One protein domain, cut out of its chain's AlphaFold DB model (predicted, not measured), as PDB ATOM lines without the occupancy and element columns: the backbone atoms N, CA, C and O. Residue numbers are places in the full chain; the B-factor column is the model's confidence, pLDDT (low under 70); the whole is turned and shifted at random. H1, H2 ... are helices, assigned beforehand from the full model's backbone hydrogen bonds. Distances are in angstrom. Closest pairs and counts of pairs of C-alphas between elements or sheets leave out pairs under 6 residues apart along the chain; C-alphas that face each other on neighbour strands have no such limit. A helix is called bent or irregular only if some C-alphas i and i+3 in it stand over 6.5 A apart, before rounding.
ATOM      1  N   LEU A 239     -28.602 -34.922  53.848       40.00
ATOM      2  CA  LEU A 239     -29.194 -36.178  53.416       40.00
ATOM      3  C   LEU A 239     -28.823 -36.601  51.987       40.00
ATOM      4  O   LEU A 239     -28.736 -37.798  51.780       40.00
ATOM      5  N   ASP A 240     -28.544 -35.718  51.029       44.84
ATOM      6  CA  ASP A 240     -27.981 -36.106  49.722       44.84
ATOM      7  C   ASP A 240     -26.445 -36.192  49.767       44.84
ATOM      8  O   ASP A 240     -25.853 -37.057  49.117       44.84
ATOM      9  N   TYR A 241     -25.803 -35.385  50.621       45.06
ATOM     10  CA  TYR A 241     -24.352 -35.417  50.857       45.06
ATOM     11  C   TYR A 241     -23.896 -36.703  51.584       45.06
ATOM     12  O   TYR A 241     -22.890 -37.301  51.208       45.06
ATOM     13  N   TYR A 242     -24.681 -37.212  52.548       44.84
ATOM     14  CA  TYR A 242     -24.408 -38.485  53.244       44.84
ATOM     15  C   TYR A 242     -25.344 -39.648  52.876       44.84
ATOM     16  O   TYR A 242     -25.103 -40.782  53.299       44.84
ATOM     17  N   GLY A 243     -26.420 -39.429  52.114       43.06
ATOM     18  CA  GLY A 243     -27.466 -40.449  51.950       43.06
ATOM     19  C   GLY A 243     -27.283 -41.436  50.813       43.06
ATOM     20  O   GLY A 243     -28.027 -42.415  50.792       43.06
ATOM     21  N   ASN A 244     -26.328 -41.255  49.888       45.75
ATOM     22  CA  ASN A 244     -26.043 -42.308  48.897       45.75
ATOM     23  C   ASN A 244     -24.712 -42.230  48.128       45.75
ATOM     24  O   ASN A 244     -24.556 -42.937  47.131       45.75
ATOM     25  N   ILE A 245     -23.714 -41.474  48.594       49.22
ATOM     26  CA  ILE A 245     -22.334 -41.605  48.094       49.22
ATOM     27  C   ILE A 245     -21.490 -42.243  49.192       49.22
ATOM     28  O   ILE A 245     -20.623 -41.628  49.801       49.22
ATOM     29  N   GLY A 246     -21.752 -43.522  49.472       58.75
ATOM     30  CA  GLY A 246     -20.746 -44.319  50.169       58.75
ATOM     31  C   GLY A 246     -19.428 -44.218  49.400       58.75
ATOM     32  O   GLY A 246     -19.459 -44.183  48.165       58.75
ATOM     33  N   LEU A 247     -18.301 -44.172  50.127       62.09
ATOM     34  CA  LEU A 247     -16.948 -44.204  49.559       62.09
ATOM     35  C   LEU A 247     -16.936 -45.062  48.293       62.09
ATOM     36  O   LEU A 247     -17.431 -46.201  48.352       62.09
ATOM     37  N   PRO A 248     -16.423 -44.549  47.160       71.06
ATOM     38  CA  PRO A 248     -16.553 -45.235  45.887       71.06
ATOM     39  C   PRO A 248     -16.137 -46.692  46.046       71.06
ATOM     40  O   PRO A 248     -15.081 -46.982  46.602       71.06
ATOM     41  N   LYS A 249     -16.989 -47.639  45.630       75.56
ATOM     42  CA  LYS A 249     -16.821 -49.069  45.982       75.56
ATOM     43  C   LYS A 249     -15.468 -49.652  45.545       75.56
ATOM     44  O   LYS A 249     -15.047 -50.688  46.045       75.56
ATOM     45  N   ASN A 250     -14.814 -49.000  44.588       82.50
ATOM     46  CA  ASN A 250     -13.503 -49.330  44.041       82.50
ATOM     47  C   ASN A 250     -12.336 -48.537  44.669       82.50
ATOM     48  O   ASN A 250     -11.210 -48.659  44.186       82.50
ATOM     49  N   LEU A 251     -12.577 -47.709  45.689       84.88
ATOM     50  CA  LEU A 251     -11.558 -46.934  46.391       84.88
ATOM     51  C   LEU A 251     -10.807 -47.846  47.381       84.88
ATOM     52  O   LEU A 251     -11.422 -48.375  48.311       84.88
ATOM     53  N   PRO A 252      -9.487 -48.059  47.205       87.81
ATOM     54  CA  PRO A 252      -8.702 -48.860  48.139       87.81
ATOM     55  C   PRO A 252      -8.698 -48.253  49.544       87.81
ATOM     56  O   PRO A 252      -8.614 -47.035  49.677       87.81
ATOM     57  N   GLU A 253      -8.682 -49.103  50.576       86.94
ATOM     58  CA  GLU A 253      -8.803 -48.694  51.986       86.94
ATOM     59  C   GLU A 253      -7.869 -47.540  52.372       86.94
ATOM     60  O   GLU A 253      -8.297 -46.564  52.970       86.94
ATOM     61  N   LYS A 254      -6.608 -47.610  51.930       90.62
ATOM     62  CA  LYS A 254      -5.566 -46.616  52.233       90.62
ATOM     63  C   LYS A 254      -5.849 -45.195  51.733       90.62
ATOM     64  O   LYS A 254      -5.098 -44.291  52.072       90.62
ATOM     65  N   PHE A 255      -6.842 -45.018  50.864       89.12
ATOM     66  CA  PHE A 255      -7.212 -43.722  50.304       89.12
ATOM     67  C   PHE A 255      -8.552 -43.211  50.831       89.12
ATOM     68  O   PHE A 255      -8.947 -42.117  50.452       89.12
ATOM     69  N   LYS A 256      -9.268 -43.978  51.663       86.19
ATOM     70  CA  LYS A 256     -10.603 -43.597  52.139       86.19
ATOM     71  C   LYS A 256     -10.570 -42.366  53.031       86.19
ATOM     72  O   LYS A 256     -11.293 -41.430  52.734       86.19
ATOM     73  N   ASP A 257      -9.686 -42.342  54.025       83.62
ATOM     74  CA  ASP A 257      -9.559 -41.203  54.949       83.62
ATOM     75  C   ASP A 257      -9.134 -39.928  54.209       83.62
ATOM     76  O   ASP A 257      -9.645 -38.844  54.458       83.62
ATOM     77  N   VAL A 258      -8.222 -40.077  53.244       86.06
ATOM     78  CA  VAL A 258      -7.759 -38.976  52.390       86.06
ATOM     79  C   VAL A 258      -8.887 -38.476  51.490       86.06
ATOM     80  O   VAL A 258      -9.060 -37.275  51.343       86.06
ATOM     81  N   TYR A 259      -9.653 -39.386  50.887       86.38
ATOM     82  CA  TYR A 259     -10.799 -39.034  50.055       86.38
ATOM     83  C   TYR A 259     -11.871 -38.314  50.870       86.38
ATOM     84  O   TYR A 259     -12.365 -37.299  50.409       86.38
ATOM     85  N   ASP A 260     -12.192 -38.816  52.063       82.56
ATOM     86  CA  ASP A 260     -13.186 -38.238  52.971       82.56
ATOM     87  C   ASP A 260     -12.795 -36.821  53.400       82.56
ATOM     88  O   ASP A 260     -13.575 -35.896  53.229       82.56
ATOM     89  N   ALA A 261     -11.547 -36.613  53.823       80.12
ATOM     90  CA  ALA A 261     -11.047 -35.282  54.159       80.12
ATOM     91  C   ALA A 261     -11.036 -34.323  52.956       80.12
ATOM     92  O   ALA A 261     -11.254 -33.125  53.096       80.12
ATOM     93  N   LEU A 262     -10.800 -34.840  51.750       79.38
ATOM     94  CA  LEU A 262     -10.887 -34.038  50.534       79.38
ATOM     95  C   LEU A 262     -12.317 -33.646  50.167       79.38
ATOM     96  O   LEU A 262     -12.466 -32.707  49.394       79.38
ATOM     97  N   LEU A 263     -13.352 -34.315  50.686       76.31
ATOM     98  CA  LEU A 263     -14.743 -33.943  50.403       76.31
ATOM     99  C   LEU A 263     -15.115 -32.574  50.976       76.31
ATOM    100  O   LEU A 263     -15.967 -31.905  50.404       76.31
ATOM    101  N   ASP A 264     -14.415 -32.118  52.016       70.12
ATOM    102  CA  ASP A 264     -14.562 -30.759  52.551       70.12
ATOM    103  C   ASP A 264     -14.130 -29.674  51.542       70.12
ATOM    104  O   ASP A 264     -14.447 -28.500  51.721       70.12
ATOM    105  N   PHE A 265     -13.395 -30.052  50.491       68.19
ATOM    106  CA  PHE A 265     -12.808 -29.131  49.512       68.19
ATOM    107  C   PHE A 265     -13.191 -29.455  48.071       68.19
ATOM    108  O   PHE A 265     -13.194 -28.568  47.228       68.19
ATOM    109  N   TYR A 266     -13.485 -30.715  47.761       67.88
ATOM    110  CA  TYR A 266     -13.728 -31.190  46.407       67.88
ATOM    111  C   TYR A 266     -15.039 -31.958  46.328       67.88
ATOM    112  O   TYR A 266     -15.311 -32.869  47.109       67.88
ATOM    113  N   HIS A 267     -15.805 -31.686  45.277       72.75
ATOM    114  CA  HIS A 267     -17.023 -32.434  45.008       72.75
ATOM    115  C   HIS A 267     -16.705 -33.913  44.659       72.75
ATOM    116  O   HIS A 267     -15.780 -34.174  43.879       72.75
ATOM    117  N   PRO A 268     -17.490 -34.914  45.124       76.56
ATOM    118  CA  PRO A 268     -17.214 -36.336  44.881       76.56
ATOM    119  C   PRO A 268     -17.002 -36.704  43.406       76.56
ATOM    120  O   PRO A 268     -16.086 -37.450  43.065       76.56
ATOM    121  N   LYS A 269     -17.824 -36.147  42.504       75.19
ATOM    122  CA  LYS A 269     -17.691 -36.377  41.050       75.19
ATOM    123  C   LYS A 269     -16.343 -35.887  40.512       75.19
ATOM    124  O   LYS A 269     -15.802 -36.485  39.582       75.19
ATOM    125  N   GLU A 270     -15.802 -34.818  41.090       74.69
ATOM    126  CA  GLU A 270     -14.516 -34.257  40.693       74.69
ATOM    127  C   GLU A 270     -13.362 -35.145  41.171       74.69
ATOM    128  O   GLU A 270     -12.516 -35.534  40.363       74.69
ATOM    129  N   LEU A 271     -13.380 -35.568  42.439       83.19
ATOM    130  CA  LEU A 271     -12.407 -36.533  42.961       83.19
ATOM    131  C   LEU A 271     -12.422 -37.840  42.162       83.19
ATOM    132  O   LEU A 271     -11.365 -38.375  41.823       83.19
ATOM    133  N   ASP A 272     -13.603 -38.345  41.804       84.06
ATOM    134  CA  ASP A 272     -13.731 -39.523  40.947       84.06
ATOM    135  C   ASP A 272     -13.185 -39.282  39.530       84.06
ATOM    136  O   ASP A 272     -12.545 -40.172  38.961       84.06
ATOM    137  N   SER A 273     -13.359 -38.080  38.973       79.75
ATOM    138  CA  SER A 273     -12.773 -37.687  37.686       79.75
ATOM    139  C   SER A 273     -11.239 -37.656  37.738       79.75
ATOM    140  O   SER A 273     -10.578 -38.252  36.877       79.75
ATOM    141  N   TYR A 274     -10.651 -37.068  38.788       83.62
ATOM    142  CA  TYR A 274      -9.201 -37.083  39.005       83.62
ATOM    143  C   TYR A 274      -8.675 -38.505  39.166       83.62
ATOM    144  O   TYR A 274      -7.729 -38.896  38.484       83.62
ATOM    145  N   ARG A 275      -9.325 -39.325  39.997       91.25
ATOM    146  CA  ARG A 275      -8.938 -40.728  40.203       91.25
ATOM    147  C   ARG A 275      -9.036 -41.555  38.928       91.25
ATOM    148  O   ARG A 275      -8.196 -42.425  38.703       91.25
ATOM    149  N   LYS A 276     -10.048 -41.309  38.093       84.19
ATOM    150  CA  LYS A 276     -10.214 -41.989  36.801       84.19
ATOM    151  C   LYS A 276      -9.115 -41.605  35.813       84.19
ATOM    152  O   LYS A 276      -8.690 -42.452  35.031       84.19
ATOM    153  N   THR A 277      -8.663 -40.355  35.859       82.19
ATOM    154  CA  THR A 277      -7.671 -39.807  34.923       82.19
ATOM    155  C   THR A 277      -6.238 -40.137  35.342       82.19
ATOM    156  O   THR A 277      -5.446 -40.595  34.523       82.19
ATOM    157  N   TYR A 278      -5.913 -39.958  36.622       84.75
ATOM    158  CA  TYR A 278      -4.543 -40.003  37.148       84.75
ATOM    159  C   TYR A 278      -4.285 -41.185  38.095       84.75
ATOM    160  O   TYR A 278      -3.163 -41.400  38.549       84.75
ATOM    161  N   GLY A 279      -5.312 -41.989  38.381       87.62
ATOM    162  CA  GLY A 279      -5.252 -43.059  39.374       87.62
ATOM    163  C   GLY A 279      -5.455 -42.547  40.802       87.62
ATOM    164  O   GLY A 279      -5.462 -41.352  41.072       87.62
ATOM    165  N   ASN A 280      -5.618 -43.466  41.759       90.69
ATOM    166  CA  ASN A 280      -5.953 -43.099  43.143       90.69
ATOM    167  C   ASN A 280      -4.835 -42.340  43.888       90.69
ATOM    168  O   ASN A 280      -5.119 -41.718  44.904       90.69
ATOM    169  N   SER A 281      -3.579 -42.383  43.420       89.81
ATOM    170  CA  SER A 281      -2.461 -41.668  44.063       89.81
ATOM    171  C   SER A 281      -2.627 -40.151  44.041       89.81
ATOM    172  O   SER A 281      -2.133 -39.502  44.959       89.81
ATOM    173  N   VAL A 282      -3.374 -39.619  43.067       89.94
ATOM    174  CA  VAL A 282      -3.667 -38.183  42.944       89.94
ATOM    175  C   VAL A 282      -4.336 -37.614  44.198       89.94
ATOM    176  O   VAL A 282      -4.118 -36.461  44.536       89.94
ATOM    177  N   LEU A 283      -5.079 -38.433  44.951       91.12
ATOM    178  CA  LEU A 283      -5.720 -38.004  46.196       91.12
ATOM    179  C   LEU A 283      -4.698 -37.528  47.233       91.12
ATOM    180  O   LEU A 283      -4.945 -36.563  47.936       91.12
ATOM    181  N   ASN A 284      -3.523 -38.155  47.312       90.12
ATOM    182  CA  ASN A 284      -2.495 -37.706  48.254       90.12
ATOM    183  C   ASN A 284      -1.875 -36.370  47.829       90.12
ATOM    184  O   ASN A 284      -1.493 -35.581  48.686       90.12
ATOM    185  N   GLU A 285      -1.763 -36.129  46.522       87.56
ATOM    186  CA  GLU A 285      -1.258 -34.866  45.976       87.56
ATOM    187  C   GLU A 285      -2.264 -33.738  46.230       87.56
ATOM    188  O   GLU A 285      -1.879 -32.703  46.764       87.56
ATOM    189  N   LEU A 286      -3.553 -33.978  45.962       83.69
ATOM    190  CA  LEU A 286      -4.641 -33.046  46.284       83.69
ATOM    191  C   LEU A 286      -4.705 -32.758  47.790       83.69
ATOM    192  O   LEU A 286      -4.807 -31.610  48.205       83.69
ATOM    193  N   TYR A 287      -4.569 -33.791  48.625       85.25
ATOM    194  CA  TYR A 287      -4.571 -33.629  50.080       85.25
ATOM    195  C   TYR A 287      -3.373 -32.817  50.560       85.25
ATOM    196  O   TYR A 287      -3.516 -31.948  51.413       85.25
ATOM    197  N   ALA A 288      -2.186 -33.052  49.997       81.06
ATOM    198  CA  ALA A 288      -1.013 -32.241  50.297       81.06
ATOM    199  C   ALA A 288      -1.159 -30.794  49.798       81.06
ATOM    200  O   ALA A 288      -0.665 -29.889  50.461       81.06
ATOM    201  N   ALA A 289      -1.846 -30.554  48.680       75.19
ATOM    202  CA  ALA A 289      -2.111 -29.203  48.193       75.19
ATOM    203  C   ALA A 289      -3.033 -28.424  49.145       75.19
ATOM    204  O   ALA A 289      -2.758 -27.270  49.460       75.19
ATOM    205  N   VAL A 290      -4.079 -29.075  49.657       75.56
ATOM    206  CA  VAL A 290      -5.057 -28.443  50.552       75.56
ATOM    207  C   VAL A 290      -4.556 -28.315  51.995       75.56
ATOM    208  O   VAL A 290      -4.770 -27.290  52.635       75.56
ATOM    209  N   TYR A 291      -3.868 -29.333  52.519       69.94
ATOM    210  CA  TYR A 291      -3.478 -29.402  53.935       69.94
ATOM    211  C   TYR A 291      -1.970 -29.273  54.192       69.94
ATOM    212  O   TYR A 291      -1.551 -29.155  55.343       69.94
ATOM    213  N   GLY A 292      -1.131 -29.345  53.158       53.62
ATOM    214  CA  GLY A 292       0.334 -29.351  53.273       53.62
ATOM    215  C   GLY A 292       1.000 -27.979  53.149       53.62
ATOM    216  O   GLY A 292       2.221 -27.898  53.272       53.62
ATOM    217  N   GLY A 293       0.231 -26.909  52.931       46.50
ATOM    218  CA  GLY A 293       0.720 -25.531  52.957       46.50
ATOM    219  C   GLY A 293       0.798 -24.975  54.381       46.50
ATOM    220  O   GLY A 293      -0.171 -24.405  54.879       46.50
TER     221      GLY A 293
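What this domain is: This is residues 239 to 293 of the 294 residues of an uncharacterized protein of Selenomonas ruminantium (UniProt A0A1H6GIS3). Three helices, H2, H3 and H4, make a small cluster in which their centres form a triangle and each is tilted steeply to the other two; H4 packs on both H2 and H3. The first helix, H1, is a short piece off to one side of this cluster, joined to it by residues 244 to 252 and apart from the other three helices. The printed part has 55 residues with four named helices, in the order H1, H2, H3, H4 along the chain, and no named strand; the class is all helix. The whole is compact, with a radius of gyration of the C-alphas of 10.8 A, and only just elongated, spanning 32 by 21 by 18 A.

How they stand to each other: H1, residues 239 to 243, is apart from H2, residues 253 to 263. It is also apart from H3, residues 268 to 278, and from H4, residues 282 to 291. H2 and H3 are close but not clearly touching, with 1 pair of C-alphas within 8 A, those of Tyr 259 and Leu 271 at 7.7 A. Their lines stand at a steep tilt of 52 degrees, opposite ways. H2 and H4 touch, with the C-alphas of Leu 262 and Tyr 287 the closest at 6.3 A, and run the same way at a steep tilt of 46 degrees. H3 and H4 touch, with the C-alphas of Arg 275 and Val 282 the closest at 6.5 A, and run opposite ways at a steep tilt of 56 degrees. In H1, H3 and H4 every O i to N i+4 pair is within hydrogen-bond range; in H2 it is 5 of 7.

Where its parts are: H1 begins at C-alpha 239, at (-29.194, -36.178, 53.416), and is 4.8 A long from first to last C-alpha. H2 begins at C-alpha 253, at (-8.803, -48.694, 51.986), and is 16.0 A long; it is irregular, with C-alphas 254 and 257 7.3 A apart. H3 is 15.3 A long. H4 is 14.1 A long and ends at C-alpha 291, at (-3.478, -29.402, 53.935).

The domain as a whole: The two C-alphas farthest apart are those of Gly 243 and Gly 293, at 31.9 A. The printed part has no cut. The links from H2 to H3 and from H3 to H4 are tight, with 4 and 3 residues, and the link from H1 to H2, with 9 residues, is short; no link is long. The mean pLDDT of the printed part is 75.3, and that of H1 is 44. Residues 239 to 247, 265 to 266 and 291 to 293 are under 70.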